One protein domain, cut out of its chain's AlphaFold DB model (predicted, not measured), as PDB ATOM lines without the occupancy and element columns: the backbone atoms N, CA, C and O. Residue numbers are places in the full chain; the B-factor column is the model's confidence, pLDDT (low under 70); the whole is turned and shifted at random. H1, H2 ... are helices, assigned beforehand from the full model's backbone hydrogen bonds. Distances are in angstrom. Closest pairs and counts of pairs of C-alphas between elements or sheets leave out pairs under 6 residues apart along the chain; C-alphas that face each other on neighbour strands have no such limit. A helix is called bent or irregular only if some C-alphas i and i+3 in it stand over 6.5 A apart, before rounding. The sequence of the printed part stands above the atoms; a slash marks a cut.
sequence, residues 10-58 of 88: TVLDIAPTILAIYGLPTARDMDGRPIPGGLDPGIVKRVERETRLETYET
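AT A GLANCE: This is residues 10 to 58 of the 88 residues of an uncharacterized protein of Candidatus Eisenbacteria bacterium (UniProt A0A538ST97). The domain has little regular structure: two helices at a corner, H1 and the shorter H2, with a wide loop and a tail of the printed part. The loop, residues 22 to 40, swings away from the end of H1 and comes back across it to reach H2. Of 49 printed residues, 18 are in the named helices, H1 then H2, with no named strand; the class is all helix. The whole is compact, with a radius of gyration of the C-alphas of 10.3 A, and only just flat, spanning 32 by 21 by 11 A.

HOW THE PARTS SIT: H1, residues 11 to 21, touches H2, residues 41 to 47; their closest C-alphas, of Ala 20 and Val 47, are 4.6 A apart. Their lines are about perpendicular, at 76 degrees. Residues 26 to 27 pair with residues 52 to 53, parallel. O i to N i+4 pairs are within hydrogen-bond range in 5 of 7 in H1 and 2 of 3 in H2.

IN THESE COORDINATES: H1 begins at C-alpha 11 (195.635, 240.703, 287.138) and is 16.2 A long; it is irregular, but only just, with C-alphas 12 and 15 6.6 A apart. H2, 9.8 A long, ends at C-alpha 47 (189.421, 243.512, 303.579).

THE WHOLE: The two C-alphas farthest apart, of Pro 41 and Thr 58, are 32.7 A apart. The link from H1 to H2 is long, 19 residues. The printed part has no cut, and no printed residue is under 70 in pLDDT.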
ATOM      1  N   THR A  10     195.894 236.675 289.916       96.25
ATOM      2  CA  THR A  10     195.771 237.136 288.536       96.25
ATOM      3  C   THR A  10     195.689 238.661 288.498       96.25
ATOM      4  O   THR A  10     195.462 239.316 289.514       96.25
ATOM      5  N   VAL A  11     195.830 239.252 287.308       96.50
ATOM      6  CA  VAL A  11     195.635 240.703 287.138       96.50
ATOM      7  C   VAL A  11     194.212 241.152 287.509       96.50
ATOM      8  O   VAL A  11     194.023 242.277 287.965       96.50
ATOM      9  N   LEU A  12     193.222 240.260 287.383       97.75
ATOM     10  CA  LEU A  12     191.816 240.543 287.687       97.75
ATOM     11  C   LEU A  12     191.573 240.736 289.189       97.75
ATOM     12  O   LEU A  12     190.617 241.393 289.580       97.75
ATOM     13  N   ASP A  13     192.470 240.233 290.037       96.62
ATOM     14  CA  ASP A  13     192.373 240.364 291.491       96.62
ATOM     15  C   ASP A  13     192.785 241.762 291.993       96.62
ATOM     16  O   ASP A  13     192.515 242.125 293.141       96.62
ATOM     17  N   ILE A  14     193.430 242.579 291.153       95.75
ATOM     18  CA  ILE A  14     193.976 243.882 291.559       95.75
ATOM     19  C   ILE A  14     192.866 244.871 291.924       95.75
ATOM     20  O   ILE A  14     192.893 245.441 293.016       95.75
ATOM     21  N   ALA A  15     191.878 245.055 291.047       97.31
ATOM     22  CA  ALA A  15     190.762 245.968 291.289       97.31
ATOM     23  C   ALA A  15     189.975 245.626 292.574       97.31
ATOM     24  O   ALA A  15     189.895 246.493 293.451       97.31
ATOM     25  N   PRO A  16     189.468 244.388 292.772       96.69
ATOM     26  CA  PRO A  16     188.758 244.039 294.001       96.69
ATOM     27  C   PRO A  16     189.651 244.133 295.248       96.69
ATOM     28  O   PRO A  16     189.167 244.512 296.314       96.69
ATOM     29  N   THR A  17     190.960 243.875 295.139       95.50
ATOM     30  CA  THR A  17     191.902 244.076 296.255       95.50
ATOM     31  C   THR A  17     191.996 245.543 296.664       95.50
ATOM     32  O   THR A  17     191.907 245.850 297.852       95.50
ATOM     33  N   ILE A  18     192.151 246.459 295.705       95.56
ATOM     34  CA  ILE A  18     192.225 247.898 295.989       95.56
ATOM     35  C   ILE A  18     190.931 248.359 296.661       95.56
ATOM     36  O   ILE A  18     190.994 248.981 297.719       95.56
ATOM     37  N   LEU A  19     189.767 247.999 296.114       96.50
ATOM     38  CA  LEU A  19     188.472 248.351 296.706       96.50
ATOM     39  C   LEU A  19     188.379 247.893 298.169       96.50
ATOM     40  O   LEU A  19     188.127 248.712 299.055       96.50
ATOM     41  N   ALA A  20     188.708 246.629 298.439       95.12
ATOM     42  CA  ALA A  20     188.663 246.068 299.784       95.12
ATOM     43  C   ALA A  20     189.658 246.744 300.757       95.12
ATOM     44  O   ALA A  20     189.327 246.983 301.921       95.12
ATOM     45  N   ILE A  21     190.856 247.134 300.297       94.69
ATOM     46  CA  ILE A  21     191.835 247.899 301.098       94.69
ATOM     47  C   ILE A  21     191.277 249.267 301.520       94.69
ATOM     48  O   ILE A  21     191.585 249.746 302.619       94.69
ATOM     49  N   TYR A  22     190.450 249.886 300.679       93.88
ATOM     50  CA  TYR A  22     189.760 251.141 300.980       93.88
ATOM     51  C   TYR A  22     188.424 250.943 301.712       93.88
ATOM     52  O   TYR A  22     187.780 251.926 302.071       93.88
ATOM     53  N   GLY A  23     188.025 249.698 302.001       92.62
ATOM     54  CA  GLY A  23     186.736 249.387 302.623       92.62
ATOM     55  C   GLY A  23     185.542 249.669 301.708       92.62
ATOM     56  O   GLY A  23     184.430 249.853 302.197       92.62
ATOM     57  N   LEU A  24     185.779 249.742 300.399       95.12
ATOM     58  CA  LEU A  24     184.739 249.837 299.388       95.12
ATOM     59  C   LEU A  24     184.237 248.433 299.035       95.12
ATOM     60  O   LEU A  24     185.018 247.479 299.092       95.12
ATOM     61  N   PRO A  25     182.953 248.303 298.673       95.69
ATOM     62  CA  PRO A  25     182.384 247.013 298.337       95.69
ATOM     63  C   PRO A  25     182.988 246.421 297.064       95.69
ATOM     64  O   PRO A  25     183.282 247.138 296.115       95.69
ATOM     65  N   THR A  26     183.130 245.104 296.994       96.75
ATOM     66  CA  THR A  26     183.398 244.425 295.717       96.75
ATOM     67  C   THR A  26     182.094 244.145 294.963       96.75
ATOM     68  O   THR A  26     181.024 244.041 295.569       96.75
ATOM     69  N   ALA A  27     182.149 244.043 293.634       96.56
ATOM     70  CA  ALA A  27     180.979 243.663 292.842       96.56
ATOM     71  C   ALA A  27     180.946 242.155 292.570       96.56
ATOM     72  O   ALA A  27     181.988 241.504 292.490       96.56
ATOM     73  N   ARG A  28     179.743 241.580 292.464       95.44
ATOM     74  CA  ARG A  28     179.552 240.133 292.251       95.44
ATOM     75  C   ARG A  28     179.920 239.673 290.847       95.44
ATOM     76  O   ARG A  28     180.216 238.497 290.674       95.44
ATOM     77  N   ASP A  29     179.873 240.579 289.884       95.44
ATOM     78  CA  ASP A  29     180.243 240.362 288.487       95.44
ATOM     79  C   ASP A  29     181.741 240.579 288.210       95.44
ATOM     80  O   ASP A  29     182.174 240.466 287.067       95.44
ATOM     81  N   MET A  30     182.555 240.852 289.236       96.06
ATOM     82  CA  MET A  30     184.013 240.868 289.100       96.06
ATOM     83  C   MET A  30     184.571 239.442 289.017       96.06
ATOM     84  O   MET A  30     184.369 238.634 289.920       96.06
ATOM     85  N   ASP A  31     185.366 239.168 287.982       96.69
ATOM     86  CA  ASP A  31     186.044 237.875 287.792       96.69
ATOM     87  C   ASP A  31     187.157 237.598 288.827       96.69
ATOM     88  O   ASP A  31     187.565 236.452 289.035       96.69
ATOM     89  N   GLY A  32     187.683 238.651 289.461       96.12
ATOM     90  CA  GLY A  32     188.735 238.575 290.474       96.12
ATOM     91  C   GLY A  32     188.218 238.630 291.912       96.12
ATOM     92  O   GLY A  32     187.051 238.905 292.183       96.12
ATOM     93  N   ARG A  33     189.121 238.427 292.873       95.25
ATOM     94  CA  ARG A  33     188.834 238.494 294.316       95.25
ATOM     95  C   ARG A  33     189.917 239.255 295.089       95.25
ATOM     96  O   ARG A  33     191.068 239.271 294.657       95.25
ATOM     97  N   PRO A  34     189.597 239.844 296.256       95.19
ATOM     98  CA  PRO A  34     190.607 240.477 297.096       95.19
ATOM     99  C   PRO A  34     191.726 239.509 297.510       95.19
ATOM    100  O   PRO A  34     191.463 238.362 297.879       95.19
ATOM    101  N   ILE A  35     192.971 239.989 297.504       94.06
ATOM    102  CA  ILE A  35     194.161 239.253 297.942       94.06
ATOM    103  C   ILE A  35     194.535 239.711 299.362       94.06
ATOM    104  O   ILE A  35     195.149 240.765 299.518       94.06
ATOM    105  N   PRO A  36     194.219 238.939 300.419       86.81
ATOM    106  CA  PRO A  36     194.602 239.299 301.787       86.81
ATOM    107  C   PRO A  36     196.086 239.024 302.082       86.81
ATOM    108  O   PRO A  36     196.668 239.608 302.997       86.81
ATOM    109  N   GLY A  37     196.707 238.114 301.324       87.19
ATOM    110  CA  GLY A  37     198.097 237.711 301.520       87.19
ATOM    111  C   GLY A  37     199.068 238.874 301.313       87.19
ATOM    112  O   GLY A  37     198.981 239.596 300.328       87.19
ATOM    113  N   GLY A  38     200.012 239.046 302.240       83.62
ATOM    114  CA  GLY A  38     201.029 240.103 302.168       83.62
ATOM    115  C   GLY A  38     200.573 241.482 302.660       83.62
ATOM    116  O   GLY A  38     201.401 242.389 302.738       83.62
ATOM    117  N   LEU A  39     199.300 241.644 303.037       86.94
ATOM    118  CA  LEU A  39     198.795 242.869 303.655       86.94
ATOM    119  C   LEU A  39     199.093 242.905 305.161       86.94
ATOM    120  O   LEU A  39     199.200 241.875 305.827       86.94
ATOM    121  N   ASP A  40     199.211 244.116 305.705       88.44
ATOM    122  CA  ASP A  40     199.314 244.319 307.151       88.44
ATOM    123  C   ASP A  40     198.049 243.791 307.866       88.44
ATOM    124  O   ASP A  40     196.947 243.973 307.337       88.44
ATOM    125  N   PRO A  41     198.150 243.191 309.070       89.06
ATOM    126  CA  PRO A  41     196.989 242.673 309.798       89.06
ATOM    127  C   PRO A  41     195.843 243.679 309.988       89.06
ATOM    128  O   PRO A  41     194.675 243.289 310.012       89.06
ATOM    129  N   GLY A  42     196.143 244.976 310.115       88.62
ATOM    130  CA  GLY A  42     195.128 246.027 310.197       88.62
ATOM    131  C   GLY A  42     194.353 246.219 308.891       88.62
ATOM    132  O   GLY A  42     193.158 246.509 308.922       88.62
ATOM    133  N   ILE A  43     195.012 246.013 307.750       89.50
ATOM    134  CA  ILE A  43     194.402 246.070 306.417       89.50
ATOM    135  C   ILE A  43     193.607 244.791 306.146       89.50
ATOM    136  O   ILE A  43     192.485 244.884 305.657       89.50
ATOM    137  N   VAL A  44     194.126 243.618 306.530       90.81
ATOM    138  CA  VAL A  44     193.408 242.335 306.398       90.81
ATOM    139  C   VAL A  44     192.039 242.411 307.071       90.81
ATOM    140  O   VAL A  44     191.034 242.118 306.438       90.81
ATOM    141  N   LYS A  45     191.968 242.936 308.301       90.62
ATOM    142  CA  LYS A  45     190.688 243.132 309.006       90.62
ATOM    143  C   LYS A  45     189.702 244.038 308.274       90.62
ATOM    144  O   LYS A  45     188.506 243.949 308.535       90.62
ATOM    145  N   ARG A  46     190.182 244.967 307.444       87.06
ATOM    146  CA  ARG A  46     189.323 245.834 306.631       87.06
ATOM    147  C   ARG A  46     188.847 245.103 305.383       87.06
ATOM    148  O   ARG A  46     187.657 245.152 305.102       87.06
ATOM    149  N   VAL A  47     189.748 244.383 304.716       90.44
ATOM    150  CA  VAL A  47     189.421 243.512 303.579       90.44
ATOM    151  C   VAL A  47     188.381 242.465 303.982       90.44
ATOM    152  O   VAL A  47     187.421 242.262 303.261       90.44
ATOM    153  N   GLU A  48     188.495 241.864 305.167       89.06
ATOM    154  CA  GLU A  48     187.524 240.890 305.693       89.06
ATOM    155  C   GLU A  48     186.148 241.490 306.037       89.06
ATOM    156  O   GLU A  48     185.188 240.748 306.234       89.06
ATOM    157  N   ARG A  49     186.043 242.819 306.155       89.44
ATOM    158  CA  ARG A  49     184.799 243.539 306.483       89.44
ATOM    159  C   ARG A  49     184.147 244.194 305.269       89.44
ATOM    160  O   ARG A  49     183.134 244.871 305.442       89.44
ATOM    161  N   GLU A  50     184.734 244.050 304.083       89.25
ATOM    162  CA  GLU A  50     184.132 244.550 302.850       89.25
ATOM    163  C   GLU A  50     182.757 243.910 302.613       89.25
ATOM    164  O   GLU A  50     182.473 242.800 303.067       89.25
ATOM    165  N   THR A  51     181.877 244.641 301.939       93.50
ATOM    166  CA  THR A  51     180.538 244.171 301.572       93.50
ATOM    167  C   THR A  51     180.454 243.974 300.066       93.50
ATOM    168  O   THR A  51     181.261 244.505 299.322       93.50
ATOM    169  N   ARG A  52     179.445 243.248 299.579       94.75
ATOM    170  CA  ARG A  52     179.262 243.060 298.134       94.75
ATOM    171  C   ARG A  52     178.068 243.827 297.597       94.75
ATOM    172  O   ARG A  52     177.023 243.869 298.247       94.75
ATOM    173  N   LEU A  53     178.208 244.351 296.387       95.62
ATOM    174  CA  LEU A  53     177.115 244.879 295.571       95.62
ATOM    175  C   LEU A  53     176.941 244.043 294.296       95.62
ATOM    176  O   LEU A  53     177.806 243.232 293.973       95.62
ATOM    177  N   GLU A  54     175.820 244.197 293.587       95.50
ATOM    178  CA  GLU A  54     175.569 243.402 292.372       95.50
ATOM    179  C   GLU A  54     176.550 243.749 291.248       95.50
ATOM    180  O   GLU A  54     177.263 242.867 290.782       95.50
ATOM    181  N   THR A  55     176.612 245.023 290.850       93.94
ATOM    182  CA  THR A  55     177.473 245.502 289.761       93.94
ATOM    183  C   THR A  55     177.818 246.985 289.923       93.94
ATOM    184  O   THR A  55     177.000 247.768 290.414       93.94
ATOM    185  N   TYR A  56     179.023 247.386 289.505       91.69
ATOM    186  CA  TYR A  56     179.395 248.802 289.364       91.69
ATOM    187  C   TYR A  56     178.870 249.430 288.064       91.69
ATOM    188  O   TYR A  56     178.810 250.656 287.964       91.69
ATOM    189  N   GLU A  57     178.391 248.620 287.118       87.75
ATOM    190  CA  GLU A  57     177.888 249.014 285.793       87.75
ATOM    191  C   GLU A  57     176.476 249.636 285.850       87.75
ATOM    192  O   GLU A  57     175.612 249.414 285.005       87.75
ATOM    193  N   THR A  58     176.205 250.418 286.896       79.44
ATOM    194  CA  THR A  58     174.906 251.073 287.141       79.44
ATOM    195  C   THR A  58     174.782 252.418 286.435       79.44
ATOM    196  O   THR A  58     173.673 252.897 286.198       79.44
TER     197      THR A  58